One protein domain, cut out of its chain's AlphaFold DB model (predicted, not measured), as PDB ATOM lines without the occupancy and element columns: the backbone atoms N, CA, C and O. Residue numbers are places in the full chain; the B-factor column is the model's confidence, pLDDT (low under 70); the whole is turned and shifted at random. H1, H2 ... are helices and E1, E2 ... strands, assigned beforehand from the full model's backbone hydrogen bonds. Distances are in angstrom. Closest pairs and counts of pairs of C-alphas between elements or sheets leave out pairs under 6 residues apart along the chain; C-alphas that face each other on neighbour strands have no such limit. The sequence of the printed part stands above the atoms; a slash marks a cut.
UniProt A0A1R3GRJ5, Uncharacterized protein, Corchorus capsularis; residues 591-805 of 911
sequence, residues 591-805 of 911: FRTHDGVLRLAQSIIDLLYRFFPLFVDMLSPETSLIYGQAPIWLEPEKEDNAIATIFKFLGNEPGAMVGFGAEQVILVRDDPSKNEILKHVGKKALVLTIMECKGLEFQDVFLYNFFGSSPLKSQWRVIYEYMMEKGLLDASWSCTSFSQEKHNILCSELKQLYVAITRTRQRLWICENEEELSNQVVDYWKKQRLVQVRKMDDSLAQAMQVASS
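AT A GLANCE: This is residues 591 to 805 of the 911 residues of an uncharacterized protein of Corchorus capsularis (UniProt A0A1R3GRJ5). A strongly twisted sheet of six parallel strands, in the order E3 E2 E4 E5 E1 E6, is the core, with H3 covering E3 and E2, and H6 over E2 and E4. H1 packs side by side with H6 and only grazes the sheet, H5 packs side by side with H7 and is off the sheet, and H2 and H8 lie at the far end of the domain from H5. The 215 printed residues hold eight named helices and six named strands, in the order H1 E1 H2 E2 H3 E3 E4 H4 H5 H6 E5 H7 E6 H8, a mixed class. The whole is compact, with a radius of gyration of the C-alphas of 17.4 A and spans of 54 by 40 by 29 A.

IN THESE COORDINATES: Across the sheet come E3 (residues 686 to 689), E2 (664 to 668, 13.5 A), E4 (698 to 704, 15.2 A), E5 (760 to 767, 15.1 A), E1 (632 to 635) and E6 (788 to 791). E5 bends by 80 degrees at residue 763. H1 (595 to 611, 24.5 A) begins with C-alpha 595 at (-25.616, -50.942, -7.603). Then come H2 (642 to 649), H3 (671 to 684, 18.0 A), H4 (706 to 709), H5 (713 to 725, 22.1 A), H6 (746 to 758, 18.2 A) and H7 (771 to 783, 16.5 A). H8 (794 to 799) ends with C-alpha 799 at (-17.896, -31.783, -10.048).

HOW THE PARTS SIT: Within hydrogen-bond range are N 666 and O 686 of E2 and E3, 2.8 A, N 703 and O 765 of E4 and E5, 2.8 A, and N 633 and O 788 of E1 and E6, 2.8 A. E2, H3, E3 is a strand-helix-strand unit, two parallel neighbours joined through a helix, with a right-handed crossover. H3 runs along the strands at a height over the sheet of 8.3 A, and H6 does so at 11.4 A. H1 touches H6 at a shallow tilt of 12 degrees, opposite ways, the closest C-alphas being those of Ala 601 and Tyr 754, 5.8 A. H5, not on the sheet, touches H7 at 22 degrees, the same way, with C-alphas Lys 713 and Leu 773 closest at 5.7 A. H4 touches H7, with C-alphas Phe 707 and Ser 774 closest at 5.7 A. H2 touches H3, with C-alphas Ala 644 and His 680 closest at 6.0 A, and only just touches H8, with 3 pairs of C-alphas within 8 A. Every O i to N i+4 pair is within range in H2, H6 and H8, against 12 of 13 in H1, 6 of 10 in H3, 7 of 9 in H7 and 3 of 9 in H5, where 10 of 10 O i to N i+3 pairs are; H4 is too short for such a pair.

THE WHOLE: The C-alphas of Gly 655 and Ala 731 are the two farthest apart, 56.4 A. The printed part has no cut; the links H1 to E1, H2 to E2 and H5 to H6 are long. The mean pLDDT of the printed part is 81.4, with 32 residues under 70, among them residues 648 to 658 and 730 to 736.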
ATOM      1  N   PHE A 591     -26.252 -54.265 -16.390       84.25
ATOM      2  CA  PHE A 591     -24.913 -53.854 -16.837       84.25
ATOM      3  C   PHE A 591     -24.847 -52.375 -17.247       84.25
ATOM      4  O   PHE A 591     -23.798 -51.894 -17.659       84.25
ATOM      5  N   ARG A 592     -25.974 -51.656 -17.189       85.25
ATOM      6  CA  ARG A 592     -26.088 -50.256 -17.629       85.25
ATOM      7  C   ARG A 592     -25.918 -49.280 -16.472       85.25
ATOM      8  O   ARG A 592     -25.322 -48.220 -16.652       85.25
ATOM      9  N   THR A 593     -26.436 -49.663 -15.308       86.00
ATOM     10  CA  THR A 593     -26.499 -48.844 -14.100       86.00
ATOM     11  C   THR A 593     -25.830 -49.570 -12.937       86.00
ATOM     12  O   THR A 593     -25.911 -50.795 -12.808       86.00
ATOM     13  N   HIS A 594     -25.153 -48.812 -12.081       85.25
ATOM     14  CA  HIS A 594     -24.447 -49.351 -10.923       85.25
ATOM     15  C   HIS A 594     -25.380 -49.626  -9.721       85.25
ATOM     16  O   HIS A 594     -26.495 -49.109  -9.612       85.25
ATOM     17  N   ASP A 595     -24.894 -50.428  -8.775       85.25
ATOM     18  CA  ASP A 595     -25.616 -50.942  -7.603       85.25
ATOM     19  C   ASP A 595     -26.319 -49.876  -6.726       85.25
ATOM     20  O   ASP A 595     -27.417 -50.101  -6.217       85.25
ATOM     21  N   GLY A 596     -25.700 -48.712  -6.524       87.94
ATOM     22  CA  GLY A 596     -26.213 -47.625  -5.689       87.94
ATOM     23  C   GLY A 596     -27.525 -47.027  -6.189       87.94
ATOM     24  O   GLY A 596     -28.438 -46.835  -5.385       87.94
ATOM     25  N   VAL A 597     -27.646 -46.786  -7.496       92.50
ATOM     26  CA  VAL A 597     -28.895 -46.302  -8.107       92.50
ATOM     27  C   VAL A 597     -29.945 -47.414  -8.115       92.50
ATOM     28  O   VAL A 597     -31.103 -47.154  -7.790       92.50
ATOM     29  N   LEU A 598     -29.553 -48.664  -8.388       91.81
ATOM     30  CA  LEU A 598     -30.486 -49.798  -8.396       91.81
ATOM     31  C   LEU A 598     -31.098 -50.075  -7.022       91.81
ATOM     32  O   LEU A 598     -32.294 -50.327  -6.932       91.81
ATOM     33  N   ARG A 599     -30.329 -49.950  -5.933       91.31
ATOM     34  CA  ARG A 599     -30.884 -50.050  -4.573       91.31
ATOM     35  C   ARG A 599     -31.924 -48.967  -4.286       91.31
ATOM     36  O   ARG A 599     -32.928 -49.244  -3.632       91.31
ATOM     37  N   LEU A 600     -31.697 -47.743  -4.767       93.75
ATOM     38  CA  LEU A 600     -32.683 -46.671  -4.640       93.75
ATOM     39  C   LEU A 600     -33.944 -46.995  -5.453       93.75
ATOM     40  O   LEU A 600     -35.048 -46.880  -4.924       93.75
ATOM     41  N   ALA A 601     -33.789 -47.461  -6.694       93.88
ATOM     42  CA  ALA A 601     -34.903 -47.882  -7.540       93.88
ATOM     43  C   ALA A 601     -35.704 -49.037  -6.904       93.88
ATOM     44  O   ALA A 601     -36.933 -48.979  -6.857       93.88
ATOM     45  N   GLN A 602     -35.023 -50.028  -6.319       93.38
ATOM     46  CA  GLN A 602     -35.650 -51.144  -5.607       93.38
ATOM     47  C   GLN A 602     -36.504 -50.671  -4.424       93.38
ATOM     48  O   GLN A 602     -37.583 -51.208  -4.199       93.38
ATOM     49  N   SER A 603     -36.084 -49.624  -3.707       93.88
ATOM     50  CA  SER A 603     -36.887 -49.061  -2.609       93.88
ATOM     51  C   SER A 603     -38.258 -48.550  -3.072       93.88
ATOM     52  O   SER A 603     -39.230 -48.614  -2.324       93.88
ATOM     53  N   ILE A 604     -38.361 -48.093  -4.324       94.06
ATOM     54  CA  ILE A 604     -39.628 -47.668  -4.932       94.06
ATOM     55  C   ILE A 604     -40.466 -48.875  -5.350       94.06
ATOM     56  O   ILE A 604     -41.676 -48.888  -5.122       94.06
ATOM     57  N   ILE A 605     -39.827 -49.911  -5.895       92.06
ATOM     58  CA  ILE A 605     -40.480 -51.188  -6.205       92.06
ATOM     59  C   ILE A 605     -41.071 -51.827  -4.942       92.06
ATOM     60  O   ILE A 605     -42.210 -52.287  -4.967       92.06
ATOM     61  N   ASP A 606     -40.369 -51.778  -3.810       91.62
ATOM     62  CA  ASP A 606     -40.865 -52.314  -2.540       91.62
ATOM     63  C   ASP A 606     -42.143 -51.597  -2.065       91.62
ATOM     64  O   ASP A 606     -43.079 -52.237  -1.570       91.62
ATOM     65  N   LEU A 607     -42.221 -50.272  -2.253       90.75
ATOM     66  CA  LEU A 607     -43.434 -49.493  -1.978       90.75
ATOM     67  C   LEU A 607     -44.575 -49.894  -2.923       90.75
ATOM     68  O   LEU A 607     -45.715 -50.052  -2.479       90.75
ATOM     69  N   LEU A 608     -44.277 -50.105  -4.210       89.75
ATOM     70  CA  LEU A 608     -45.251 -50.592  -5.190       89.75
ATOM     71  C   LEU A 608     -45.773 -51.988  -4.822       89.75
ATOM     72  O   LEU A 608     -46.983 -52.200  -4.849       89.75
ATOM     73  N   TYR A 609     -44.913 -52.912  -4.394       89.62
ATOM     74  CA  TYR A 609     -45.326 -54.244  -3.941       89.62
ATOM     75  C   TYR A 609     -46.186 -54.200  -2.681       89.62
ATOM     76  O   TYR A 609     -47.127 -54.984  -2.555       89.62
ATOM     77  N   ARG A 610     -45.916 -53.276  -1.751       87.31
ATOM     78  CA  ARG A 610     -46.721 -53.151  -0.530       87.31
ATOM     79  C   ARG A 610     -48.100 -52.553  -0.788       87.31
ATOM     80  O   ARG A 610     -49.089 -53.081  -0.271       87.31
ATOM     81  N   PHE A 611     -48.148 -51.422  -1.490       83.75
ATOM     82  CA  PHE A 611     -49.369 -50.629  -1.648       83.75
ATOM     83  C   PHE A 611     -50.199 -51.054  -2.861       83.75
ATOM     84  O   PHE A 611     -51.421 -50.933  -2.838       83.75
ATOM     85  N   PHE A 612     -49.556 -51.589  -3.902       83.25
ATOM     86  CA  PHE A 612     -50.185 -51.930  -5.179       83.25
ATOM     87  C   PHE A 612     -49.760 -53.317  -5.714       83.25
ATOM     88  O   PHE A 612     -49.423 -53.433  -6.894       83.25
ATOM     89  N   PRO A 613     -49.839 -54.401  -4.911       79.50
ATOM     90  CA  PRO A 613     -49.394 -55.745  -5.313       79.50
ATOM     91  C   PRO A 613     -50.137 -56.314  -6.530       79.50
ATOM     92  O   PRO A 613     -49.668 -57.250  -7.164       79.50
ATOM     93  N   LEU A 614     -51.318 -55.776  -6.846       73.50
ATOM     94  CA  LEU A 614     -52.112 -56.193  -7.998       73.50
ATOM     95  C   LEU A 614     -51.776 -55.415  -9.280       73.50
ATOM     96  O   LEU A 614     -52.263 -55.815 -10.328       73.50
ATOM     97  N   PHE A 615     -50.973 -54.347  -9.222       73.56
ATOM     98  CA  PHE A 615     -50.655 -53.465 -10.364       73.56
ATOM     99  C   PHE A 615     -49.232 -53.625 -10.901       73.56
ATOM    100  O   PHE A 615     -48.869 -52.980 -11.888       73.56
ATOM    101  N   VAL A 616     -48.409 -54.428 -10.225       81.88
ATOM    102  CA  VAL A 616     -47.018 -54.678 -10.594       81.88
ATOM    103  C   VAL A 616     -46.717 -56.154 -10.380       81.88
ATOM    104  O   VAL A 616     -47.055 -56.714  -9.339       81.88
ATOM    105  N   ASP A 617     -46.079 -56.782 -11.365       82.25
ATOM    106  CA  ASP A 617     -45.614 -58.158 -11.242       82.25
ATOM    107  C   ASP A 617     -44.475 -58.235 -10.210       82.25
ATOM    108  O   ASP A 617     -43.526 -57.445 -10.240       82.25
ATOM    109  N   MET A 618     -44.565 -59.186  -9.277       81.25
ATOM    110  CA  MET A 618     -43.508 -59.412  -8.289       81.25
ATOM    111  C   MET A 618     -42.327 -60.129  -8.943       81.25
ATOM    112  O   MET A 618     -42.427 -61.294  -9.333       81.25
ATOM    113  N   LEU A 619     -41.207 -59.423  -9.038       82.44
ATOM    114  CA  LEU A 619     -39.968 -59.858  -9.663       82.44
ATOM    115  C   LEU A 619     -38.835 -59.845  -8.631       82.44
ATOM    116  O   LEU A 619     -38.913 -59.177  -7.598       82.44
ATOM    117  N   SER A 620     -37.781 -60.616  -8.893       82.94
ATOM    118  CA  SER A 620     -36.567 -60.560  -8.080       82.94
ATOM    119  C   SER A 620     -35.883 -59.196  -8.227       82.94
ATOM    120  O   SER A 620     -35.885 -58.661  -9.335       82.94
ATOM    121  N   PRO A 621     -35.262 -58.661  -7.159       84.75
ATOM    122  CA  PRO A 621     -34.507 -57.418  -7.243       84.75
ATOM    123  C   PRO A 621     -33.406 -57.466  -8.303       84.75
ATOM    124  O   PRO A 621     -32.713 -58.479  -8.447       84.75
ATOM    125  N   GLU A 622     -33.211 -56.347  -8.998       85.88
ATOM    126  CA  GLU A 622     -32.086 -56.185  -9.915       85.88
ATOM    127  C   GLU A 622     -30.763 -56.068  -9.155       85.88
ATOM    128  O   GLU A 622     -30.659 -55.433  -8.103       85.88
ATOM    129  N   THR A 623     -29.722 -56.663  -9.725       82.38
ATOM    130  CA  THR A 623     -28.358 -56.644  -9.195       82.38
ATOM    131  C   THR A 623     -27.403 -56.147 -10.267       82.38
ATOM    132  O   THR A 623     -27.583 -56.434 -11.447       82.38
ATOM    133  N   SER A 624     -26.371 -55.410  -9.866       80.12
ATOM    134  CA  SER A 624     -25.312 -54.960 -10.769       80.12
ATOM    135  C   SER A 624     -23.962 -55.409 -10.241       80.12
ATOM    136  O   SER A 624     -23.751 -55.468  -9.030       80.12
ATOM    137  N   LEU A 625     -23.067 -55.744 -11.169       74.06
ATOM    138  CA  LEU A 625     -21.655 -55.988 -10.869       74.06
ATOM    139  C   LEU A 625     -20.854 -54.682 -10.802       74.06
ATOM    140  O   LEU A 625     -19.722 -54.683 -10.333       74.06
ATOM    141  N   ILE A 626     -21.439 -53.580 -11.278       74.06
ATOM    142  CA  ILE A 626     -20.818 -52.264 -11.264       74.06
ATOM    143  C   ILE A 626     -21.113 -51.645  -9.901       74.06
ATOM    144  O   ILE A 626     -22.273 -51.399  -9.550       74.06
ATOM    145  N   TYR A 627     -20.058 -51.390  -9.133       75.38
ATOM    146  CA  TYR A 627     -20.150 -50.662  -7.875       75.38
ATOM    147  C   TYR A 627     -20.081 -49.160  -8.139       75.38
ATOM    148  O   TYR A 627     -19.230 -48.690  -8.889       75.38
ATOM    149  N   GLY A 628     -20.955 -48.391  -7.498       74.50
ATOM    150  CA  GLY A 628     -20.926 -46.938  -7.600       74.50
ATOM    151  C   GLY A 628     -21.522 -46.231  -6.391       74.50
ATOM    152  O   GLY A 628     -22.090 -46.833  -5.472       74.50
ATOM    153  N   GLN A 629     -21.346 -44.915  -6.366       77.69
ATOM    154  CA  GLN A 629     -21.702 -44.088  -5.222       77.69
ATOM    155  C   GLN A 629     -23.222 -44.029  -5.011       77.69
ATOM    156  O   GLN A 629     -23.998 -43.959  -5.952       77.69
ATOM    157  N   ALA A 630     -23.665 -44.010  -3.752       86.25
ATOM    158  CA  ALA A 630     -25.073 -43.764  -3.446       86.25
ATOM    159  C   ALA A 630     -25.537 -42.388  -3.988       86.25
ATOM    160  O   ALA A 630     -24.785 -41.418  -3.837       86.25
ATOM    161  N   PRO A 631     -26.758 -42.290  -4.554       93.62
ATOM    162  CA  PRO A 631     -27.340 -41.036  -5.035       93.62
ATOM    163  C   PRO A 631     -27.276 -39.907  -4.005       93.62
ATOM    164  O   PRO A 631     -27.349 -40.150  -2.798       93.62
ATOM    165  N   ILE A 632     -27.149 -38.666  -4.470       91.50
ATOM    166  CA  ILE A 632     -26.988 -37.500  -3.598       91.50
ATOM    167  C   ILE A 632     -28.324 -36.769  -3.457       91.50
ATOM    168  O   ILE A 632     -28.913 -36.330  -4.442       91.50
ATOM    169  N   TRP A 633     -28.769 -36.601  -2.214       90.38
ATOM    170  CA  TRP A 633     -29.845 -35.696  -1.832       90.38
ATOM    171  C   TRP A 633     -29.264 -34.325  -1.484       90.38
ATOM    172  O   TRP A 633     -28.432 -34.216  -0.577       90.38
ATOM    173  N   LEU A 634     -29.712 -33.291  -2.191       87.12
ATOM    174  CA  LEU A 634     -29.282 -31.912  -1.996       87.12
ATOM    175  C   LEU A 634     -30.250 -31.177  -1.072       87.12
ATOM    176  O   LEU A 634     -31.427 -31.027  -1.398       87.12
ATOM    177  N   GLU A 635     -29.744 -30.706   0.067       81.06
ATOM    178  CA  GLU A 635     -30.522 -29.859   0.975       81.06
ATOM    179  C   GLU A 635     -30.683 -28.451   0.374       81.06
ATOM    180  O   GLU A 635     -29.668 -27.819   0.054       81.06
ATOM    181  N   PRO A 636     -31.921 -27.953   0.193       68.12
ATOM    182  CA  PRO A 636     -32.156 -26.605  -0.310       68.12
ATOM    183  C   PRO A 636     -31.714 -25.546   0.715       68.12
ATOM    184  O   PRO A 636     -31.886 -25.708   1.925       68.12
ATOM    185  N   GLU A 637     -31.172 -24.420   0.245       64.06
ATOM    186  CA  GLU A 637     -30.977 -23.244   1.100       64.06
ATOM    187  C   GLU A 637     -32.293 -22.455   1.201       64.06
ATOM    188  O   GLU A 637     -32.959 -22.210   0.201       64.06
ATOM    189  N   LYS A 638     -32.676 -22.063   2.424       56.50
ATOM    190  CA  LYS A 638     -34.030 -21.603   2.801       56.50
ATOM    191  C   LYS A 638     -34.603 -20.387   2.053       56.50
ATOM    192  O   LYS A 638     -35.778 -20.093   2.253       56.50
ATOM    193  N   GLU A 639     -33.823 -19.668   1.251       52.66
ATOM    194  CA  GLU A 639     -34.245 -18.381   0.670       52.66
ATOM    195  C   GLU A 639     -34.117 -18.285  -0.859       52.66
ATOM    196  O   GLU A 639     -34.690 -17.366  -1.440       52.66
ATOM    197  N   ASP A 640     -33.465 -19.240  -1.535       56.41
ATOM    198  CA  ASP A 640     -33.240 -19.189  -2.985       56.41
ATOM    199  C   ASP A 640     -33.658 -20.491  -3.686       56.41
ATOM    200  O   ASP A 640     -33.460 -21.597  -3.186       56.41
ATOM    201  N   ASN A 641     -34.209 -20.367  -4.899       65.38
ATOM    202  CA  ASN A 641     -34.477 -21.517  -5.760       65.38
ATOM    203  C   ASN A 641     -33.150 -22.255  -6.037       65.38
ATOM    204  O   ASN A 641     -32.261 -21.695  -6.683       65.38
ATOM    205  N   ALA A 642     -33.029 -23.510  -5.592       66.31
ATOM    206  CA  ALA A 642     -31.785 -24.278  -5.652       66.31
ATOM    207  C   ALA A 642     -31.185 -24.353  -7.070       66.31
ATOM    208  O   ALA A 642     -29.971 -24.256  -7.238       66.31
ATOM    209  N   ILE A 643     -32.025 -24.431  -8.109       72.69
ATOM    210  CA  ILE A 643     -31.570 -24.379  -9.507       72.69
ATOM    211  C   ILE A 643     -30.994 -23.011  -9.862       72.69
ATOM    212  O   ILE A 643     -29.968 -22.935 -10.538       72.69
ATOM    213  N   ALA A 644     -31.633 -21.925  -9.425       69.38
ATOM    214  CA  ALA A 644     -31.119 -20.585  -9.677       69.38
ATOM    215  C   ALA A 644     -29.749 -20.415  -9.015       69.38
ATOM    216  O   ALA A 644     -28.848 -19.870  -9.640       69.38
ATOM    217  N   THR A 645     -29.563 -20.939  -7.807       69.19
ATOM    218  CA  THR A 645     -28.277 -20.944  -7.104       69.19
ATOM    219  C   THR A 645     -27.218 -21.747  -7.861       69.19
ATOM    220  O   THR A 645     -26.170 -21.194  -8.189       69.19
ATOM    221  N   ILE A 646     -27.516 -22.990  -8.263       72.81
ATOM    222  CA  ILE A 646     -26.610 -23.831  -9.067       72.81
ATOM    223  C   ILE A 646     -26.185 -23.099 -10.346       72.81
ATOM    224  O   ILE A 646     -24.999 -22.919 -10.599       72.81
ATOM    225  N   PHE A 647     -27.129 -22.601 -11.144       72.31
ATOM    226  CA  PHE A 647     -26.807 -21.973 -12.431       72.31
ATOM    227  C   PHE A 647     -26.303 -20.521 -12.332       72.31
ATOM    228  O   PHE A 647     -25.723 -20.028 -13.308       72.31
ATOM    229  N   LYS A 648     -26.471 -19.849 -11.180       67.69
ATOM    230  CA  LYS A 648     -25.754 -18.610 -10.823       67.69
ATOM    231  C   LYS A 648     -24.277 -18.915 -10.565       67.69
ATOM    232  O   LYS A 648     -23.434 -18.265 -11.175       67.69
ATOM    233  N   PHE A 649     -23.962 -19.930  -9.750       60.81
ATOM    234  CA  PHE A 649     -22.577 -20.355  -9.489       60.81
ATOM    235  C   PHE A 649     -21.842 -20.767 -10.771       60.81
ATOM    236  O   PHE A 649     -20.687 -20.403 -10.976       60.81
ATOM    237  N   LEU A 650     -22.538 -21.445 -11.685       57.03
ATOM    238  CA  LEU A 650     -22.003 -21.857 -12.988       57.03
ATOM    239  C   LEU A 650     -21.804 -20.691 -13.986       57.03
ATOM    240  O   LEU A 650     -21.281 -20.905 -15.076       57.03
ATOM    241  N   GLY A 651     -22.268 -19.474 -13.677       52.12
ATOM    242  CA  GLY A 651     -22.445 -18.378 -14.640       52.12
ATOM    243  C   GLY A 651     -21.470 -17.199 -14.555       52.12
ATOM    244  O   GLY A 651     -21.749 -16.183 -15.187       52.12
ATOM    245  N   ASN A 652     -20.372 -17.286 -13.798       47.84
ATOM    246  CA  ASN A 652     -19.520 -16.120 -13.503       47.84
ATOM    247  C   ASN A 652     -18.564 -15.660 -14.633       47.84
ATOM    248  O   ASN A 652     -17.905 -14.638 -14.468       47.84
ATOM    249  N   GLU A 653     -18.522 -16.324 -15.793       42.53
ATOM    250  CA  GLU A 653     -17.724 -15.896 -16.959       42.53
ATOM    251  C   GLU A 653     -18.645 -15.397 -18.099       42.53
ATOM    252  O   GLU A 653     -19.369 -16.196 -18.709       42.53
ATOM    253  N   PRO A 654     -18.655 -14.090 -18.433       33.62
ATOM    254  CA  PRO A 654     -19.450 -13.560 -19.534       33.62
ATOM    255  C   PRO A 654     -18.833 -13.983 -20.876       33.62
ATOM    256  O   PRO A 654     -17.898 -13.360 -21.366       33.62
ATOM    257  N   GLY A 655     -19.373 -15.042 -21.487       43.47
ATOM    258  CA  GLY A 655     -19.027 -15.456 -22.855       43.47
ATOM    259  C   GLY A 655     -18.702 -16.939 -23.035       43.47
ATOM    260  O   GLY A 655     -18.775 -17.427 -24.160       43.47
ATOM    261  N   ALA A 656     -18.422 -17.680 -21.959       43.69
ATOM    262  CA  ALA A 656     -18.271 -19.134 -22.008       43.69
ATOM    263  C   ALA A 656     -19.615 -19.809 -21.688       43.69
ATOM    264  O   ALA A 656     -20.239 -19.531 -20.664       43.69
ATOM    265  N   MET A 657     -20.096 -20.692 -22.569       51.16
ATOM    266  CA  MET A 657     -21.345 -21.439 -22.370       51.16
ATOM    267  C   MET A 657     -21.127 -22.571 -21.341       51.16
ATOM    268  O   MET A 657     -21.152 -23.745 -21.688       51.16
ATOM    269  N   VAL A 658     -20.859 -22.219 -20.080       59.97
ATOM    270  CA  VAL A 658     -20.618 -23.169 -18.981       59.97
ATOM    271  C   VAL A 658     -21.960 -23.682 -18.442       59.97
ATOM    272  O   VAL A 658     -22.835 -22.904 -18.051       59.97
ATOM    273  N   GLY A 659     -22.160 -25.000 -18.479       74.38
ATOM    274  CA  GLY A 659     -23.406 -25.671 -18.112       74.38
ATOM    275  C   GLY A 659     -23.270 -27.194 -18.184       74.38
ATOM    276  O   GLY A 659     -22.161 -27.715 -18.247       74.38
ATOM    277  N   PHE A 660     -24.394 -27.906 -18.174       86.56
ATOM    278  CA  PHE A 660     -24.410 -29.371 -18.244       86.56
ATOM    279  C   PHE A 660     -24.072 -29.882 -19.653       86.56
ATOM    280  O   PHE A 660     -24.430 -29.243 -20.652       86.56
ATOM    281  N   GLY A 661     -23.401 -31.034 -19.713       87.94
ATOM    282  CA  GLY A 661     -23.012 -31.761 -20.922       87.94
ATOM    283  C   GLY A 661     -24.176 -32.427 -21.667       87.94
ATOM    284  O   GLY A 661     -25.327 -32.379 -21.238       87.94
ATOM    285  N   ALA A 662     -23.875 -33.059 -22.805       87.50
ATOM    286  CA  ALA A 662     -24.852 -33.712 -23.686       87.50
ATOM    287  C   ALA A 662     -25.477 -34.973 -23.064       87.50
ATOM    288  O   ALA A 662     -26.594 -35.357 -23.406       87.50
ATOM    289  N   GLU A 663     -24.761 -35.602 -22.135       90.81
ATOM    290  CA  GLU A 663     -25.175 -36.812 -21.418       90.81
ATOM    291  C   GLU A 663     -25.712 -36.513 -20.008       90.81
ATOM    292  O   GLU A 663     -25.908 -37.431 -19.210       90.81
ATOM    293  N   GLN A 664     -25.960 -35.233 -19.707       93.06
ATOM    294  CA  GLN A 664     -26.477 -34.755 -18.430       93.06
ATOM    295  C   GLN A 664     -27.849 -34.103 -18.625       93.06
ATOM    296  O   GLN A 664     -28.026 -33.248 -19.498       93.06
ATOM    297  N   VAL A 665     -28.829 -34.478 -17.801       94.12
ATOM    298  CA  VAL A 665     -30.212 -33.995 -17.941       94.12
ATOM    299  C   VAL A 665     -30.819 -33.561 -16.614       94.12
ATOM    300  O   VAL A 665     -30.582 -34.168 -15.572       94.12
ATOM    301  N   ILE A 666     -31.651 -32.524 -16.670       94.38
ATOM    302  CA  ILE A 666     -32.563 -32.146 -15.595       94.38
ATOM    303  C   ILE A 666     -33.921 -32.776 -15.888       94.38
ATOM    304  O   ILE A 666     -34.539 -32.475 -16.914       94.38
ATOM    305  N   LEU A 667     -34.385 -33.638 -14.988       95.69
ATOM    306  CA  LEU A 667     -35.709 -34.243 -15.063       95.69
ATOM    307  C   LEU A 667     -36.682 -33.520 -14.141       95.69
ATOM    308  O   LEU A 667     -36.395 -33.278 -12.967       95.69
ATOM    309  N   VAL A 668     -37.857 -33.228 -14.687       94.06
ATOM    310  CA  VAL A 668     -38.996 -32.665 -13.960       94.06
ATOM    311  C   VAL A 668     -40.244 -33.500 -14.157       94.06
ATOM    312  O   VAL A 668     -40.374 -34.251 -15.123       94.06
ATOM    313  N   ARG A 669     -41.206 -33.336 -13.255       90.38
ATOM    314  CA  ARG A 669     -42.451 -34.098 -13.282       90.38
ATOM    315  C   ARG A 669     -43.364 -33.721 -14.458       90.38
ATOM    316  O   ARG A 669     -43.883 -34.615 -15.118       90.38
ATOM    317  N   ASP A 670     -43.570 -32.431 -14.733       87.00
ATOM    318  CA  ASP A 670     -44.539 -31.954 -15.735       87.00
ATOM    319  C   ASP A 670     -44.105 -30.702 -16.518       87.00
ATOM    320  O   ASP A 670     -43.109 -30.043 -16.203       87.00
ATOM    321  N   ASP A 671     -44.866 -30.379 -17.572       87.19
ATOM    322  CA  ASP A 671     -44.613 -29.241 -18.463       87.19
ATOM    323  C   ASP A 671     -44.648 -27.867 -17.774       87.19
ATOM    324  O   ASP A 671     -43.796 -27.032 -18.091       87.19
ATOM    325  N   PRO A 672     -45.568 -27.569 -16.829       87.56
ATOM    326  CA  PRO A 672     -45.510 -26.323 -16.068       87.56
ATOM    327  C   PRO A 672     -44.173 -26.149 -15.337       87.56
ATOM    328  O   PRO A 672     -43.545 -25.096 -15.472       87.56
ATOM    329  N   SER A 673     -43.699 -27.198 -14.655       88.00
ATOM    330  CA  SER A 673     -42.411 -27.188 -13.948       88.00
ATOM    331  C   SER A 673     -41.236 -27.031 -14.918       88.00
ATOM    332  O   SER A 673     -40.323 -26.237 -14.682       88.00
ATOM    333  N   LYS A 674     -41.282 -27.720 -16.068       90.62
ATOM    334  CA  LYS A 674     -40.291 -27.579 -17.148       90.62
ATOM    335  C   LYS A 674     -40.185 -26.131 -17.630       90.62
ATOM    336  O   LYS A 674     -39.088 -25.581 -17.714       90.62
ATOM    337  N   ASN A 675     -41.323 -25.503 -17.914       88.88
ATOM    338  CA  ASN A 675     -41.391 -24.132 -18.418       88.88
ATOM    339  C   ASN A 675     -40.904 -23.097 -17.396       88.88
ATOM    340  O   ASN A 675     -40.348 -22.068 -17.779       88.88
ATOM    341  N   GLU A 676     -41.099 -23.344 -16.101       86.81
ATOM    342  CA  GLU A 676     -40.562 -22.496 -15.037       86.81
ATOM    343  C   GLU A 676     -39.033 -22.577 -14.959       86.81
ATOM    344  O   GLU A 676     -38.349 -21.550 -14.930       86.81
ATOM    345  N   ILE A 677     -38.478 -23.787 -14.989       85.88
ATOM    346  CA  ILE A 677     -37.029 -24.005 -14.903       85.88
ATOM    347  C   ILE A 677     -36.311 -23.489 -16.142       85.88
ATOM    348  O   ILE A 677     -35.242 -22.889 -16.027       85.88
ATOM    349  N   LEU A 678     -36.909 -23.648 -17.324       86.88
ATOM    350  CA  LEU A 678     -36.335 -23.141 -18.567       86.88
ATOM    351  C   LEU A 678     -36.109 -21.625 -18.545       86.88
ATOM    352  O   LEU A 678     -35.171 -21.151 -19.183       86.88
ATOM    353  N   LYS A 679     -36.885 -20.859 -17.764       85.06
ATOM    354  CA  LYS A 679     -36.651 -19.415 -17.572       85.06
ATOM    355  C   LYS A 679     -35.364 -19.120 -16.798       85.06
ATOM    356  O   LYS A 679     -34.745 -18.090 -17.038       85.06
ATOM    357  N   HIS A 680     -34.970 -20.007 -15.886       81.06
ATOM    358  CA  HIS A 680     -33.799 -19.842 -15.022       81.06
ATOM    359  C   HIS A 680     -32.532 -20.431 -15.655       81.06
ATOM    360  O   HIS A 680     -31.476 -19.805 -15.650       81.06
ATOM    361  N   VAL A 681     -32.647 -21.631 -16.229       82.38
ATOM    362  CA  VAL A 681     -31.530 -22.377 -16.830       82.38
ATOM    363  C   VAL A 681     -31.244 -21.901 -18.258       82.38
ATOM    364  O   VAL A 681     -30.093 -21.896 -18.705       82.38
ATOM    365  N   GLY A 682     -32.273 -21.475 -18.994       80.88
ATOM    366  CA  GLY A 682     -32.159 -21.110 -20.403       80.88
ATOM    367  C   GLY A 682     -31.624 -22.270 -21.246       80.88
ATOM    368  O   GLY A 682     -32.026 -23.417 -21.084       80.88
ATOM    369  N   LYS A 683     -30.666 -21.978 -22.133       81.31
ATOM    370  CA  LYS A 683     -30.007 -22.974 -22.999       81.31
ATOM    371  C   LYS A 683     -28.787 -23.640 -22.340       81.31
ATOM    372  O   LYS A 683     -27.912 -24.126 -23.055       81.31
ATOM    373  N   LYS A 684     -28.656 -23.595 -21.005       81.62
ATOM    374  CA  LYS A 684     -27.471 -24.096 -20.276       81.62
ATOM    375  C   LYS A 684     -27.503 -25.600 -19.961       81.62
ATOM    376  O   LYS A 684     -26.435 -26.167 -19.735       81.62
ATOM    377  N   ALA A 685     -28.663 -26.249 -20.004       87.38
ATOM    378  CA  ALA A 685     -28.801 -27.688 -19.783       87.38
ATOM    379  C   ALA A 685     -29.988 -28.258 -20.569       87.38
ATOM    380  O   ALA A 685     -30.860 -27.510 -21.017       87.38
ATOM    381  N   LEU A 686     -30.025 -29.583 -20.706       91.44
ATOM    382  CA  LEU A 686     -31.191 -30.303 -21.209       91.44
ATOM    383  C   LEU A 686     -32.217 -30.450 -20.085       91.44
ATOM    384  O   LEU A 686     -31.879 -30.936 -19.009       91.44
ATOM    385  N   VAL A 687     -33.461 -30.033 -20.336       93.81
ATOM    386  CA  VAL A 687     -34.570 -30.145 -19.374       93.81
ATOM    387  C   VAL A 687     -35.699 -30.942 -20.014       93.81
ATOM    388  O   VAL A 687     -36.271 -30.508 -21.016       93.81
ATOM    389  N   LEU A 688     -36.019 -32.099 -19.441       93.75
ATOM    390  CA  LEU A 688     -37.041 -33.016 -19.946       93.75
ATOM    391  C   LEU A 688     -38.059 -33.341 -18.859       93.75
ATOM    392  O   LEU A 688     -37.717 -33.408 -17.677       93.75
ATOM    393  N   THR A 689     -39.308 -33.577 -19.255       92.44
ATOM    394  CA  THR A 689     -40.265 -34.220 -18.351       92.44
ATOM    395  C   THR A 689     -39.965 -35.718 -18.237       92.44
ATOM    396  O   THR A 689     -39.312 -36.302 -19.105       92.44
ATOM    397  N   ILE A 690     -40.464 -36.372 -17.187       92.06
ATOM    398  CA  ILE A 690     -40.317 -37.832 -17.018       92.06
ATOM    399  C   ILE A 690     -40.963 -38.606 -18.179       92.06
ATOM    400  O   ILE A 690     -40.471 -39.657 -18.580       92.06
ATOM    401  N   MET A 691     -42.044 -38.072 -18.754       85.94
ATOM    402  CA  MET A 691     -42.679 -38.664 -19.933       85.94
ATOM    403  C   MET A 691     -41.777 -38.574 -21.168       85.94
ATOM    404  O   MET A 691     -41.653 -39.542 -21.909       85.94
ATOM    405  N   GLU A 692     -41.123 -37.429 -21.371       87.69
ATOM    406  CA  GLU A 692     -40.245 -37.192 -22.522       87.69
ATOM    407  C   GLU A 692     -38.923 -37.958 -22.444       87.69
ATOM    408  O   GLU A 692     -38.328 -38.246 -23.477       87.69
ATOM    409  N   CYS A 693     -38.428 -38.264 -21.242       88.50
ATOM    410  CA  CYS A 693     -37.170 -38.993 -21.082       88.50
ATOM    411  C   CYS A 693     -37.329 -40.515 -21.194       88.50
ATOM    412  O   CYS A 693     -36.329 -41.240 -21.151       88.50
ATOM    413  N   LYS A 694     -38.562 -41.017 -21.337       84.69
ATOM    414  CA  LYS A 694     -38.819 -42.445 -21.512       84.69
ATOM    415  C   LYS A 694     -38.079 -42.968 -22.749       84.69
ATOM    416  O   LYS A 694     -38.051 -42.330 -23.797       84.69
ATOM    417  N   GLY A 695     -37.426 -44.121 -22.610       81.62
ATOM    418  CA  GLY A 695     -36.605 -44.706 -23.676       81.62
ATOM    419  C   GLY A 695     -35.269 -43.990 -23.925       81.62
ATOM    420  O   GLY A 695     -34.528 -44.397 -24.816       81.62
ATOM    421  N   LEU A 696     -34.923 -42.951 -23.154       87.38
ATOM    422  CA  LEU A 696     -33.562 -42.406 -23.105       87.38
ATOM    423  C   LEU A 696     -32.797 -42.941 -21.908       87.38
ATOM    424  O   LEU A 696     -33.373 -43.454 -20.955       87.38
ATOM    425  N   GLU A 697     -31.488 -42.741 -21.952       90.00
ATOM    426  CA  GLU A 697     -30.581 -42.892 -20.824       90.00
ATOM    427  C   GLU A 697     -29.595 -41.731 -20.811       90.00
ATOM    428  O   GLU A 697     -29.296 -41.126 -21.854       90.00
ATOM    429  N   PHE A 698     -29.100 -41.429 -19.617       91.69
ATOM    430  CA  PHE A 698     -28.160 -40.352 -19.359       91.69
ATOM    431  C   PHE A 698     -27.086 -40.842 -18.397       91.69
ATOM    432  O   PHE A 698     -27.352 -41.666 -17.517       91.69
ATOM    433  N   GLN A 699     -25.865 -40.333 -18.559       90.06
ATOM    434  CA  GLN A 699     -24.800 -40.603 -17.596       90.06
ATOM    435  C   GLN A 699     -25.176 -40.007 -16.244       90.06
ATOM    436  O   GLN A 699     -25.182 -40.718 -15.237       90.06
ATOM    437  N   ASP A 700     -25.620 -38.749 -16.263       93.31
ATOM    438  CA  ASP A 700     -26.031 -38.046 -15.060       93.31
ATOM    439  C   ASP A 700     -27.457 -37.503 -15.157       93.31
ATOM    440  O   ASP A 700     -27.862 -36.906 -16.160       93.31
ATOM    441  N   VAL A 701     -28.205 -37.666 -14.068       95.25
ATOM    442  CA  VAL A 701     -29.586 -37.204 -13.935       95.25
ATOM    443  C   VAL A 701     -29.704 -36.302 -12.715       95.25
ATOM    444  O   VAL A 701     -29.314 -36.662 -11.605       95.25
ATOM    445  N   PHE A 702     -30.299 -35.130 -12.920       94.12
ATOM    446  CA  PHE A 702     -30.691 -34.209 -11.864       94.12
ATOM    447  C   PHE A 702     -32.219 -34.178 -11.762       94.12
ATOM    448  O   PHE A 702     -32.889 -33.540 -12.574       94.12
ATOM    449  N   LEU A 703     -32.781 -34.889 -10.787       94.38
ATOM    450  CA  LEU A 703     -34.217 -34.895 -10.518       94.38
ATOM    451  C   LEU A 703     -34.576 -33.696  -9.639       94.38
ATOM    452  O   LEU A 703     -34.103 -33.590  -8.506       94.38
ATOM    453  N   TYR A 704     -35.414 -32.804 -10.161       91.25
ATOM    454  CA  TYR A 704     -35.743 -31.556  -9.485       91.25
ATOM    455  C   TYR A 704     -37.234 -31.391  -9.200       91.25
ATOM    456  O   TYR A 704     -38.069 -31.516 -10.099       91.25
ATOM    457  N   ASN A 705     -37.526 -31.006  -7.956       88.69
ATOM    458  CA  ASN A 705     -38.830 -30.591  -7.443       88.69
ATOM    459  C   ASN A 705     -39.976 -31.549  -7.819       88.69
ATOM    460  O   ASN A 705     -41.082 -31.120  -8.162       88.69
ATOM    461  N   PHE A 706     -39.699 -32.851  -7.809       90.69
ATOM    462  CA  PHE A 706     -40.654 -33.902  -8.132       90.69
ATOM    463  C   PHE A 706     -41.778 -33.960  -7.093       90.69
ATOM    464  O   PHE A 706     -42.955 -33.979  -7.452       90.69
ATOM    465  N   PHE A 707     -41.439 -33.939  -5.803       88.00
ATOM    466  CA  PHE A 707     -42.429 -34.025  -4.728       88.00
ATOM    467  C   PHE A 707     -43.217 -32.723  -4.571       88.00
ATOM    468  O   PHE A 707     -44.430 -32.778  -4.358       88.00
ATOM    469  N   GLY A 708     -42.567 -31.566  -4.744       84.44
ATOM    470  CA  GLY A 708     -43.232 -30.259  -4.721       84.44
ATOM    471  C   GLY A 708     -44.238 -30.056  -5.863       84.44
ATOM    472  O   GLY A 708     -45.315 -29.497  -5.659       84.44
ATOM    473  N   SER A 709     -43.927 -30.557  -7.064       83.69
ATOM    474  CA  SER A 709     -44.836 -30.505  -8.225       83.69
ATOM    475  C   SER A 709     -45.914 -31.599  -8.218       83.69
ATOM    476  O   SER A 709     -46.893 -31.517  -8.965       83.69
ATOM    477  N   SER A 710     -45.782 -32.611  -7.357       84.19
ATOM    478  CA  SER A 710     -46.724 -33.725  -7.271       84.19
ATOM    479  C   SER A 710     -48.095 -33.292  -6.719       84.19
ATOM    480  O   SER A 710     -48.181 -32.599  -5.697       84.19
ATOM    481  N   PRO A 711     -49.216 -33.767  -7.301       79.19
ATOM    482  CA  PRO A 711     -50.557 -33.471  -6.790       79.19
ATOM    483  C   PRO A 711     -50.850 -34.124  -5.428       79.19
ATOM    484  O   PRO A 711     -51.805 -33.731  -4.757       79.19
ATOM    485  N   LEU A 712     -50.050 -35.115  -5.012       75.75
ATOM    486  CA  LEU A 712     -50.247 -35.865  -3.768       75.75
ATOM    487  C   LEU A 712     -49.976 -35.020  -2.520       75.75
ATOM    488  O   LEU A 712     -50.644 -35.221  -1.505       75.75
ATOM    489  N   LYS A 713     -49.046 -34.057  -2.584       79.56
ATOM    490  CA  LYS A 713     -48.665 -33.182  -1.462       79.56
ATOM    491  C   LYS A 713     -48.529 -33.969  -0.146       79.56
ATOM    492  O   LYS A 713     -47.681 -34.841  -0.021       79.56
ATOM    493  N   SER A 714     -49.392 -33.718   0.840       75.81
ATOM    494  CA  SER A 714     -49.341 -34.362   2.159       75.81
ATOM    495  C   SER A 714     -49.666 -35.863   2.163       75.81
ATOM    496  O   SER A 714     -49.451 -36.518   3.183       75.81
ATOM    497  N   GLN A 715     -50.157 -36.432   1.058       78.69
ATOM    498  CA  GLN A 715     -50.500 -37.855   0.951       78.69
ATOM    499  C   GLN A 715     -49.274 -38.780   0.901       78.69
ATOM    500  O   GLN A 715     -49.399 -39.967   1.194       78.69
ATOM    501  N   TRP A 716     -48.073 -38.250   0.637       83.31
ATOM    502  CA  TRP A 716     -46.818 -39.004   0.765       83.31
ATOM    503  C   TRP A 716     -46.565 -39.518   2.198       83.31
ATOM    504  O   TRP A 716     -45.783 -40.446   2.398       83.31
ATOM    505  N   ARG A 717     -47.290 -38.994   3.204       83.25
ATOM    506  CA  ARG A 717     -47.266 -39.450   4.614       83.25
ATOM    507  C   ARG A 717     -47.621 -40.913   4.819       83.25
ATOM    508  O   ARG A 717     -47.223 -41.468   5.838       83.25
ATOM    509  N   VAL A 718     -48.287 -41.551   3.863       84.44
ATOM    510  CA  VAL A 718     -48.555 -42.993   3.922       84.44
ATOM    511  C   VAL A 718     -47.276 -43.839   3.923       84.44
ATOM    512  O   VAL A 718     -47.272 -44.946   4.447       84.44
ATOM    513  N   ILE A 719     -46.146 -43.312   3.438       86.12
ATOM    514  CA  ILE A 719     -44.854 -44.014   3.496       86.12
ATOM    515  C   ILE A 719     -44.397 -44.233   4.945       86.12
ATOM    516  O   ILE A 719     -43.766 -45.249   5.235       86.12
ATOM    517  N   TYR A 720     -44.777 -43.358   5.883       85.62
ATOM    518  CA  TYR A 720     -44.494 -43.596   7.299       85.62
ATOM    519  C   TYR A 720     -45.200 -44.842   7.837       85.62
ATOM    520  O   TYR A 720     -44.634 -45.507   8.698       85.62
ATOM    521  N   GLU A 721     -46.363 -45.222   7.295       84.31
ATOM    522  CA  GLU A 721     -47.028 -46.489   7.638       84.31
ATOM    523  C   GLU A 721     -46.123 -47.672   7.312       84.31
ATOM    524  O   GLU A 721     -45.837 -48.510   8.165       84.31
ATOM    525  N   TYR A 722     -45.586 -47.681   6.094       85.00
ATOM    526  CA  TYR A 722     -44.666 -48.715   5.645       85.00
ATOM    527  C   TYR A 722     -43.370 -48.738   6.469       85.00
ATOM    528  O   TYR A 722     -42.870 -49.804   6.832       85.00
ATOM    529  N   MET A 723     -42.831 -47.568   6.817       85.00
ATOM    530  CA  MET A 723     -41.641 -47.471   7.665       85.00
ATOM    531  C   MET A 723     -41.883 -48.018   9.076       85.00
ATOM    532  O   MET A 723     -41.010 -48.698   9.616       85.00
ATOM    533  N   MET A 724     -43.057 -47.756   9.655       82.00
ATOM    534  CA  MET A 724     -43.472 -48.312  10.945       82.00
ATOM    535  C   MET A 724     -43.576 -49.840  10.883       82.00
ATOM    536  O   MET A 724     -43.033 -50.522  11.748       82.00
ATOM    537  N   GLU A 725     -44.205 -50.391   9.839       83.12
ATOM    538  CA  GLU A 725     -44.317 -51.845   9.629       83.12
ATOM    539  C   GLU A 725     -42.948 -52.532   9.523       83.12
ATOM    540  O   GLU A 725     -42.768 -53.657   9.989       83.12
ATOM    541  N   LYS A 726     -41.964 -51.851   8.926       82.38
ATOM    542  CA  LYS A 726     -40.583 -52.334   8.799       82.38
ATOM    543  C   LYS A 726     -39.720 -52.079  10.041       82.38
ATOM    544  O   LYS A 726     -38.543 -52.426  10.022       82.38
ATOM    545  N   GLY A 727     -40.275 -51.487  11.101       78.25
ATOM    546  CA  GLY A 727     -39.553 -51.182  12.341       78.25
ATOM    547  C   GLY A 727     -38.506 -50.070  12.204       78.25
ATOM    548  O   GLY A 727     -37.530 -50.053  12.948       78.25
ATOM    549  N   LEU A 728     -38.668 -49.158  11.236       78.56
ATOM    550  CA  LEU A 728     -37.725 -48.058  10.964       78.56
ATOM    551  C   LEU A 728     -38.029 -46.780  11.770       78.56
ATOM    552  O   LEU A 728     -37.180 -45.884  11.842       78.56
ATOM    553  N   LEU A 729     -39.234 -46.683  12.341       74.88
ATOM    554  CA  LEU A 729     -39.740 -45.544  13.114       74.88
ATOM    555  C   LEU A 729     -40.387 -46.008  14.427       74.88
ATOM    556  O   LEU A 729     -40.916 -47.115  14.514       74.88
ATOM    557  N   ASP A 730     -40.368 -45.124  15.428       65.12
ATOM    558  CA  ASP A 730     -41.057 -45.310  16.708       65.12
ATOM    559  C   ASP A 730     -42.521 -44.839  16.623       65.12
ATOM    560  O   ASP A 730     -42.859 -43.940  15.852       65.12
ATOM    561  N   ALA A 731     -43.392 -45.380  17.485       58.47
ATOM    562  CA  ALA A 731     -44.848 -45.139  17.497       58.47
ATOM    563  C   ALA A 731     -45.297 -43.684  17.785       58.47
ATOM    564  O   ALA A 731     -46.488 -43.421  17.938       58.47
ATOM    565  N   SER A 732     -44.364 -42.735  17.881       52.97
ATOM    566  CA  SER A 732     -44.601 -41.308  18.126       52.97
ATOM    567  C   SER A 732     -44.982 -40.511  16.871       52.97
ATOM    568  O   SER A 732     -45.394 -39.356  16.984       52.97
ATOM    569  N   TRP A 733     -44.865 -41.102  15.679       57.12
ATOM    570  CA  TRP A 733     -45.149 -40.433  14.409       57.12
ATOM    571  C   TRP A 733     -46.626 -40.559  14.020       57.12
ATOM    572  O   TRP A 733     -47.198 -41.647  14.006       57.12
ATOM    573  N   SER A 734     -47.263 -39.435  13.669       56.00
ATOM    574  CA  SER A 734     -48.649 -39.433  13.191       56.00
ATOM    575  C   SER A 734     -48.723 -40.071  11.801       56.00
ATOM    576  O   SER A 734     -48.249 -39.483  10.825       56.00
ATOM    577  N   CYS A 735     -49.329 -41.249  11.710       56.16
ATOM    578  CA  CYS A 735     -49.469 -41.985  10.462       56.16
ATOM    579  C   CYS A 735     -50.872 -41.818   9.864       56.16
ATOM    580  O   CYS A 735     -51.874 -41.858  10.579       56.16
ATOM    581  N   THR A 736     -50.954 -41.660   8.546       64.94
ATOM    582  CA  THR A 736     -52.206 -41.808   7.794       64.94
ATOM    583  C   THR A 736     -52.271 -43.222   7.248       64.94
ATOM    584  O   THR A 736     -51.321 -43.639   6.594       64.94
ATOM    585  N   SER A 737     -53.367 -43.941   7.487       72.31
ATOM    586  CA  SER A 737     -53.545 -45.271   6.907       72.31
ATOM    587  C   SER A 737     -53.763 -45.200   5.399       72.31
ATOM    588  O   SER A 737     -54.453 -44.304   4.887       72.31
ATOM    589  N   PHE A 738     -53.202 -46.171   4.687       78.00
ATOM    590  CA  PHE A 738     -53.422 -46.343   3.266       78.00
ATOM    591  C   PHE A 738     -54.904 -46.596   2.995       78.00
ATOM    592  O   PHE A 738     -55.517 -47.547   3.482       78.00
ATOM    593  N   SER A 739     -55.483 -45.734   2.168       71.06
ATOM    594  CA  SER A 739     -56.772 -45.979   1.536       71.06
ATOM    595  C   SER A 739     -56.670 -45.771   0.033       71.06
ATOM    596  O   SER A 739     -56.122 -44.766  -0.428       71.06
ATOM    597  N   GLN A 740     -57.233 -46.713  -0.722       67.62
ATOM    598  CA  GLN A 740     -57.184 -46.710  -2.182       67.62
ATOM    599  C   GLN A 740     -57.843 -45.462  -2.787       67.62
ATOM    600  O   GLN A 740     -57.371 -44.946  -3.792       67.62
ATOM    601  N   GLU A 741     -58.907 -44.954  -2.159       64.56
ATOM    602  CA  GLU A 741     -59.624 -43.755  -2.609       64.56
ATOM    603  C   GLU A 741     -58.787 -42.479  -2.463       64.56
ATOM    604  O   GLU A 741     -58.836 -41.610  -3.331       64.56
ATOM    605  N   LYS A 742     -58.010 -42.362  -1.376       67.81
ATOM    606  CA  LYS A 742     -57.173 -41.179  -1.131       67.81
ATOM    607  C   LYS A 742     -55.894 -41.246  -1.954       67.81
ATOM    608  O   LYS A 742     -55.583 -40.282  -2.631       67.81
ATOM    609  N   HIS A 743     -55.210 -42.389  -1.961       74.69
ATOM    610  CA  HIS A 743     -53.883 -42.562  -2.572       74.69
ATOM    611  C   HIS A 743     -53.959 -43.094  -4.004       74.69
ATOM    612  O   HIS A 743     -53.097 -43.839  -4.466       74.69
ATOM    613  N   ASN A 744     -55.013 -42.728  -4.720       69.12
ATOM    614  CA  ASN A 744     -55.316 -43.291  -6.025       69.12
ATOM    615  C   ASN A 744     -54.300 -42.899  -7.124       69.12
ATOM    616  O   ASN A 744     -54.182 -43.604  -8.123       69.12
ATOM    617  N   ILE A 745     -53.551 -41.810  -6.917       78.31
ATOM    618  CA  ILE A 745     -52.483 -41.302  -7.794       78.31
ATOM    619  C   ILE A 745     -51.090 -41.801  -7.346       78.31
ATOM    620  O   ILE A 745     -50.126 -41.719  -8.099       78.31
ATOM    621  N   LEU A 746     -50.961 -42.382  -6.148       84.12
ATOM    622  CA  LEU A 746     -49.661 -42.806  -5.609       84.12
ATOM    623  C   LEU A 746     -48.969 -43.856  -6.484       84.12
ATOM    624  O   LEU A 746     -47.759 -43.782  -6.669       84.12
ATOM    625  N   CYS A 747     -49.720 -44.788  -7.075       84.56
ATOM    626  CA  CYS A 747     -49.154 -45.796  -7.973       84.56
ATOM    627  C   CYS A 747     -48.465 -45.159  -9.193       84.56
ATOM    628  O   CYS A 747     -47.319 -45.486  -9.497       84.56
ATOM    629  N   SER A 748     -49.124 -44.210  -9.868       83.50
ATOM    630  CA  SER A 748     -48.559 -43.567 -11.060       83.50
ATOM    631  C   SER A 748     -47.395 -42.630 -10.733       83.50
ATOM    632  O   SER A 748     -46.481 -42.496 -11.543       83.50
ATOM    633  N   GLU A 749     -47.389 -42.003  -9.556       88.56
ATOM    634  CA  GLU A 749     -46.274 -41.161  -9.110       88.56
ATOM    635  C   GLU A 749     -45.060 -42.010  -8.699       88.56
ATOM    636  O   GLU A 749     -43.939 -41.683  -9.081       88.56
ATOM    637  N   LEU A 750     -45.260 -43.150  -8.026       91.62
ATOM    638  CA  LEU A 750     -44.181 -44.107  -7.748       91.62
ATOM    639  C   LEU A 750     -43.583 -44.678  -9.047       91.62
ATOM    640  O   LEU A 750     -42.361 -44.742  -9.168       91.62
ATOM    641  N   LYS A 751     -44.411 -45.029 -10.044       91.50
ATOM    642  CA  LYS A 751     -43.928 -45.476 -11.368       91.50
ATOM    643  C   LYS A 751     -43.128 -44.382 -12.091       91.50
ATOM    644  O   LYS A 751     -42.054 -44.660 -12.613       91.50
ATOM    645  N   GLN A 752     -43.591 -43.129 -12.079       92.19
ATOM    646  CA  GLN A 752     -42.832 -42.000 -12.644       92.19
ATOM    647  C   GLN A 752     -41.487 -41.792 -11.935       92.19
ATOM    648  O   GLN A 752     -40.468 -41.612 -12.600       92.19
ATOM    649  N   LEU A 753     -41.466 -41.861 -10.602       94.19
ATOM    650  CA  LEU A 753     -40.235 -41.744  -9.822       94.19
ATOM    651  C   LEU A 753     -39.255 -42.880 -10.148       94.19
ATOM    652  O   LEU A 753     -38.066 -42.630 -10.343       94.19
ATOM    653  N   TYR A 754     -39.751 -44.113 -10.276       94.56
ATOM    654  CA  TYR A 754     -38.950 -45.260 -10.706       94.56
ATOM    655  C   TYR A 754     -38.356 -45.053 -12.108       94.56
ATOM    656  O   TYR A 754     -37.153 -45.240 -12.301       94.56
ATOM    657  N   VAL A 755     -39.159 -44.598 -13.079       93.81
ATOM    658  CA  VAL A 755     -38.666 -44.281 -14.431       93.81
ATOM    659  C   VAL A 755     -37.574 -43.215 -14.370       93.81
ATOM    660  O   VAL A 755     -36.522 -43.415 -14.971       93.81
ATOM    661  N   ALA A 756     -37.775 -42.133 -13.612       95.00
ATOM    662  CA  ALA A 756     -36.801 -41.050 -13.477       95.00
ATOM    663  C   ALA A 756     -35.454 -41.533 -12.914       95.00
ATOM    664  O   ALA A 756     -34.404 -41.193 -13.456       95.00
ATOM    665  N   ILE A 757     -35.479 -42.362 -11.864       94.75
ATOM    666  CA  ILE A 757     -34.272 -42.928 -11.242       94.75
ATOM    667  C   ILE A 757     -33.541 -43.846 -12.232       94.75
ATOM    668  O   ILE A 757     -32.331 -43.709 -12.423       94.75
ATOM    669  N   THR A 758     -34.274 -44.738 -12.908       92.94
ATOM    670  CA  THR A 758     -33.711 -45.731 -13.845       92.94
ATOM    671  C   THR A 758     -33.177 -45.137 -15.147       92.94
ATOM    672  O   THR A 758     -32.524 -45.845 -15.906       92.94
ATOM    673  N   ARG A 759     -33.387 -43.839 -15.412       92.62
ATOM    674  CA  ARG A 759     -32.725 -43.145 -16.532       92.62
ATOM    675  C   ARG A 759     -31.234 -42.888 -16.294       92.62
ATOM    676  O   ARG A 759     -30.529 -42.522 -17.235       92.62
ATOM    677  N   THR A 760     -30.770 -43.050 -15.055       93.31
ATOM    678  CA  THR A 760     -29.399 -42.743 -14.640       93.31
ATOM    679  C   THR A 760     -28.472 -43.937 -14.835       93.31
ATOM    680  O   THR A 760     -28.764 -45.033 -14.355       93.31
ATOM    681  N   ARG A 761     -27.309 -43.713 -15.454       89.75
ATOM    682  CA  ARG A 761     -26.242 -44.721 -15.555       89.75
ATOM    683  C   ARG A 761     -25.168 -44.572 -14.476       89.75
ATOM    684  O   ARG A 761     -24.748 -45.586 -13.921       89.75
ATOM    685  N   GLN A 762     -24.763 -43.339 -14.149       86.31
ATOM    686  CA  GLN A 762     -23.667 -43.053 -13.212       86.31
ATOM    687  C   GLN A 762     -24.070 -42.199 -12.005       86.31
ATOM    688  O   GLN A 762     -23.975 -42.684 -10.883       86.31
ATOM    689  N   ARG A 763     -24.482 -40.933 -12.176       90.00
ATOM    690  CA  ARG A 763     -24.718 -40.029 -11.029       90.00
ATOM    691  C   ARG A 763     -26.146 -39.514 -10.990       90.00
ATOM    692  O   ARG A 763     -26.629 -38.898 -11.935       90.00
ATOM    693  N   LEU A 764     -26.809 -39.742  -9.857       94.44
ATOM    694  CA  LEU A 764     -28.151 -39.240  -9.579       94.44
ATOM    695  C   LEU A 764     -28.094 -38.189  -8.473       94.44
ATOM    696  O   LEU A 764     -27.676 -38.479  -7.346       94.44
ATOM    697  N   TRP A 765     -28.570 -36.991  -8.793       92.94
ATOM    698  CA  TRP A 765     -28.792 -35.907  -7.843       92.94
ATOM    699  C   TRP A 765     -30.287 -35.640  -7.713       92.94
ATOM    700  O   TRP A 765     -30.991 -35.562  -8.719       92.94
ATOM    701  N   ILE A 766     -30.765 -35.484  -6.483       92.50
ATOM    702  CA  ILE A 766     -32.170 -35.193  -6.188       92.50
ATOM    703  C   ILE A 766     -32.233 -33.927  -5.344       92.50
ATOM    704  O   ILE A 766     -31.525 -33.817  -4.341       92.50
ATOM    705  N   CYS A 767     -33.066 -32.973  -5.752       89.06
ATOM    706  CA  CYS A 767     -33.254 -31.708  -5.052       89.06
ATOM    707  C   CYS A 767     -34.733 -31.306  -5.047       89.06
ATOM    708  O   CYS A 767     -35.398 -31.347  -6.081       89.06
ATOM    709  N   GLU A 768     -35.230 -30.877  -3.891       87.06
ATOM    710  CA  GLU A 768     -36.598 -30.385  -3.698       87.06
ATOM    711  C   GLU A 768     -36.574 -28.994  -3.078       87.06
ATOM    712  O   GLU A 768     -35.725 -28.717  -2.235       87.06
ATOM    713  N   ASN A 769     -37.530 -28.140  -3.450       80.56
ATOM    714  CA  ASN A 769     -37.680 -26.831  -2.809       80.56
ATOM    715  C   ASN A 769     -38.531 -26.917  -1.532       80.56
ATOM    716  O   ASN A 769     -38.275 -26.210  -0.561       80.56
ATOM    717  N   GLU A 770     -39.559 -27.771  -1.534       74.56
ATOM    718  CA  GLU A 770     -40.498 -27.920  -0.419       74.56
ATOM    719  C   GLU A 770     -40.131 -29.137   0.446       74.56
ATOM    720  O   GLU A 770     -40.601 -30.256   0.224       74.56
ATOM    721  N   GLU A 771     -39.296 -28.919   1.467       69.25
ATOM    722  CA  GLU A 771     -38.850 -29.989   2.378       69.25
ATOM    723  C   GLU A 771     -40.031 -30.741   3.015       69.25
ATOM    724  O   GLU A 771     -40.035 -31.969   3.076       69.25
ATOM    725  N   GLU A 772     -41.093 -30.036   3.421       71.56
ATOM    726  CA  GLU A 772     -42.230 -30.632   4.139       71.56
ATOM    727  C   GLU A 772     -42.942 -31.769   3.381       71.56
ATOM    728  O   GLU A 772     -43.486 -32.687   4.014       71.56
ATOM    729  N   LEU A 773     -42.937 -31.709   2.045       74.50
ATOM    730  CA  LEU A 773     -43.590 -32.680   1.160       74.50
ATOM    731  C   LEU A 773     -42.691 -33.858   0.778       74.50
ATOM    732  O   LEU A 773     -43.196 -34.890   0.342       74.50
ATOM    733  N   SER A 774     -41.376 -33.699   0.924       79.69
ATOM    734  CA  SER A 774     -40.389 -34.721   0.570       79.69
ATOM    735  C   SER A 774     -39.875 -35.500   1.778       79.69
ATOM    736  O   SER A 774     -39.435 -36.641   1.622       79.69
ATOM    737  N   ASN A 775     -39.987 -34.933   2.987       82.00
ATOM    738  CA  ASN A 775     -39.473 -35.506   4.232       82.00
ATOM    739  C   ASN A 775     -39.814 -36.991   4.414       82.00
ATOM    740  O   ASN A 775     -38.973 -37.755   4.861       82.00
ATOM    741  N   GLN A 776     -41.000 -37.435   4.002       83.56
ATOM    742  CA  GLN A 776     -41.449 -38.820   4.166       83.56
ATOM    743  C   GLN A 776     -40.597 -39.811   3.365       83.56
ATOM    744  O   GLN A 776     -40.202 -40.863   3.868       83.56
ATOM    745  N   VAL A 777     -40.300 -39.462   2.115       84.88
ATOM    746  CA  VAL A 777     -39.485 -40.281   1.211       84.88
ATOM    747  C   VAL A 777     -38.007 -40.140   1.562       84.88
ATOM    748  O   VAL A 777     -37.261 -41.116   1.567       84.88
ATOM    749  N   VAL A 778     -37.588 -38.930   1.926       85.75
ATOM    750  CA  VAL A 778     -36.211 -38.634   2.321       85.75
ATOM    751  C   VAL A 778     -35.841 -39.359   3.606       85.75
ATOM    752  O   VAL A 778     -34.777 -39.965   3.672       85.75
ATOM    753  N   ASP A 779     -36.709 -39.347   4.614       86.12
ATOM    754  CA  ASP A 779     -36.500 -40.065   5.868       86.12
ATOM    755  C   ASP A 779     -36.464 -41.571   5.624       86.12
ATOM    756  O   ASP A 779     -35.598 -42.256   6.172       86.12
ATOM    757  N   TYR A 780     -37.332 -42.085   4.745       89.06
ATOM    758  CA  TYR A 780     -37.280 -43.475   4.300       89.06
ATOM    759  C   TYR A 780     -35.910 -43.825   3.701       89.06
ATOM    760  O   TYR A 780     -35.246 -44.756   4.168       89.06
ATOM    761  N   TRP A 781     -35.431 -43.038   2.738       91.88
ATOM    762  CA  TRP A 781     -34.138 -43.259   2.092       91.88
ATOM    763  C   TRP A 781     -32.941 -43.047   3.028       91.88
ATOM    764  O   TRP A 781     -31.974 -43.810   2.958       91.88
ATOM    765  N   LYS A 782     -32.996 -42.067   3.939       88.69
ATOM    766  CA  LYS A 782     -31.971 -41.815   4.968       88.69
ATOM    767  C   LYS A 782     -31.882 -42.985   5.947       88.69
ATOM    768  O   LYS A 782     -30.781 -43.453   6.238       88.69
ATOM    769  N   LYS A 783     -33.021 -43.498   6.428       86.00
ATOM    770  CA  LYS A 783     -33.079 -44.649   7.348       86.00
ATOM    771  C   LYS A 783     -32.559 -45.926   6.695       86.00
ATOM    772  O   LYS A 783     -31.821 -46.667   7.336       86.00
ATOM    773  N   GLN A 784     -32.877 -46.131   5.419       84.69
ATOM    774  CA  GLN A 784     -32.359 -47.239   4.609       84.69
ATOM    775  C   GLN A 784     -30.918 -47.015   4.105       84.69
ATOM    776  O   GLN A 784     -30.335 -47.903   3.489       84.69
ATOM    777  N   ARG A 785     -30.315 -45.843   4.372       84.56
ATOM    778  CA  ARG A 785     -28.952 -45.461   3.950       84.56
ATOM    779  C   ARG A 785     -28.736 -45.551   2.432       84.56
ATOM    780  O   ARG A 785     -27.647 -45.905   1.974       84.56
ATOM    781  N   LEU A 786     -29.775 -45.214   1.666       88.81
ATOM    782  CA  LEU A 786     -29.791 -45.277   0.201       88.81
ATOM    783  C   LEU A 786     -29.250 -44.010  -0.464       88.81
ATOM    784  O   LEU A 786     -28.792 -44.079  -1.599       88.81
ATOM    785  N   VAL A 787     -29.276 -42.874   0.238       91.31
ATOM    786  CA  VAL A 787     -28.851 -41.567  -0.286       91.31
ATOM    787  C   VAL A 787     -27.785 -40.918   0.594       91.31
ATOM    788  O   VAL A 787     -27.748 -41.125   1.809       91.31
ATOM    789  N   GLN A 788     -26.921 -40.111  -0.018       89.00
ATOM    790  CA  GLN A 788     -25.976 -39.232   0.668       89.00
ATOM    791  C   GLN A 788     -26.552 -37.828   0.754       89.00
ATOM    792  O   GLN A 788     -26.881 -37.235  -0.263       89.00
ATOM    793  N   VAL A 789     -26.632 -37.278   1.957       87.44
ATOM    794  CA  VAL A 789     -27.126 -35.917   2.172       87.44
ATOM    795  C   VAL A 789     -25.951 -34.955   2.053       87.44
ATOM    796  O   VAL A 789     -24.958 -35.121   2.763       87.44
ATOM    797  N   ARG A 790     -26.043 -33.973   1.154       85.38
ATOM    798  CA  ARG A 790     -25.035 -32.917   1.000       85.38
ATOM    799  C   ARG A 790     -25.699 -31.560   0.812       85.38
ATOM    800  O   ARG A 790     -26.801 -31.463   0.280       85.38
ATOM    801  N   LYS A 791     -24.991 -30.514   1.227       82.25
ATOM    802  CA  LYS A 791     -25.317 -29.135   0.860       82.25
ATOM    803  C   LYS A 791     -24.634 -28.792  -0.455       82.25
ATOM    804  O   LYS A 791     -23.637 -29.419  -0.809       82.25
ATOM    805  N   MET A 792     -25.189 -27.822  -1.170       76.75
ATOM    806  CA  MET A 792     -24.543 -27.309  -2.369       76.75
ATOM    807  C   MET A 792     -23.294 -26.519  -1.971       76.75
ATOM    808  O   MET A 792     -23.365 -25.633  -1.126       76.75
ATOM    809  N   ASP A 793     -22.159 -26.853  -2.576       76.19
ATOM    810  CA  ASP A 793     -20.906 -26.117  -2.435       76.19
ATOM    811  C   ASP A 793     -20.223 -25.966  -3.805       76.19
ATOM    812  O   ASP A 793     -20.586 -26.642  -4.776       76.19
ATOM    813  N   ASP A 794     -19.239 -25.066  -3.892       70.88
ATOM    814  CA  ASP A 794     -18.530 -24.772  -5.145       70.88
ATOM    815  C   ASP A 794     -17.840 -26.014  -5.730       70.88
ATOM    816  O   ASP A 794     -17.769 -26.178  -6.949       70.88
ATOM    817  N   SER A 795     -17.359 -26.917  -4.870       79.44
ATOM    818  CA  SER A 795     -16.667 -28.137  -5.294       79.44
ATOM    819  C   SER A 795     -17.621 -29.130  -5.958       79.44
ATOM    820  O   SER A 795     -17.290 -29.729  -6.982       79.44
ATOM    821  N   LEU A 796     -18.835 -29.260  -5.423       78.31
ATOM    822  CA  LEU A 796     -19.885 -30.113  -5.952       78.31
ATOM    823  C   LEU A 796     -20.433 -29.533  -7.252       78.31
ATOM    824  O   LEU A 796     -20.572 -30.271  -8.222       78.31
ATOM    825  N   ALA A 797     -20.664 -28.219  -7.311       75.81
ATOM    826  CA  ALA A 797     -21.102 -27.547  -8.532       75.81
ATOM    827  C   ALA A 797     -20.080 -27.690  -9.674       75.81
ATOM    828  O   ALA A 797     -20.467 -27.880 -10.827       75.81
ATOM    829  N   GLN A 798     -18.777 -27.647  -9.369       74.75
ATOM    830  CA  GLN A 798     -17.720 -27.944 -10.340       74.75
ATOM    831  C   GLN A 798     -17.709 -29.426 -10.732       74.75
ATOM    832  O   GLN A 798     -17.654 -29.735 -11.919       74.75
ATOM    833  N   ALA A 799     -17.844 -30.345  -9.773       79.75
ATOM    834  CA  ALA A 799     -17.896 -31.783 -10.048       79.75
ATOM    835  C   ALA A 799     -19.115 -32.193 -10.894       79.75
ATOM    836  O   ALA A 799     -19.062 -33.192 -11.614       79.75
ATOM    837  N   MET A 800     -20.215 -31.438 -10.826       83.12
ATOM    838  CA  MET A 800     -21.402 -31.649 -11.658       83.12
ATOM    839  C   MET A 800     -21.178 -31.267 -13.124       83.12
ATOM    840  O   MET A 800     -21.950 -31.708 -13.965       83.12
ATOM    841  N   GLN A 801     -20.158 -30.476 -13.465       80.06
ATOM    842  CA  GLN A 801     -19.910 -30.085 -14.853       80.06
ATOM    843  C   GLN A 801     -19.172 -31.186 -15.609       80.06
ATOM    844  O   GLN A 801     -18.082 -31.602 -15.224       80.06
ATOM    845  N   VAL A 802     -19.745 -31.612 -16.733       81.94
ATOM    846  CA  VAL A 802     -19.073 -32.491 -17.692       81.94
ATOM    847  C   VAL A 802     -19.091 -31.803 -19.046       81.94
ATOM    848  O   VAL A 802     -20.153 -31.558 -19.618       81.94
ATOM    849  N   ALA A 803     -17.909 -31.454 -19.550       82.00
ATOM    850  CA  ALA A 803     -17.778 -30.918 -20.896       82.00
ATOM    851  C   ALA A 803     -18.127 -32.008 -21.918       82.00
ATOM    852  O   ALA A 803     -17.745 -33.163 -21.746       82.00
ATOM    853  N   SER A 804     -18.825 -31.630 -22.985       87.62
ATOM    854  CA  SER A 804     -19.168 -32.546 -24.075       87.62
ATOM    855  C   SER A 804     -18.681 -32.018 -25.412       87.62
ATOM    856  O   SER A 804     -18.692 -30.807 -25.654       87.62
ATOM    857  N   SER A 805     -18.282 -32.940 -26.282       87.31
ATOM    858  CA  SER A 805     -17.845 -32.642 -27.644       87.31
ATOM    859  C   SER A 805     -19.020 -32.233 -28.548       87.31
ATOM    860  O   SER A 805     -20.172 -32.612 -28.295       87.31
TER     861      SER A 805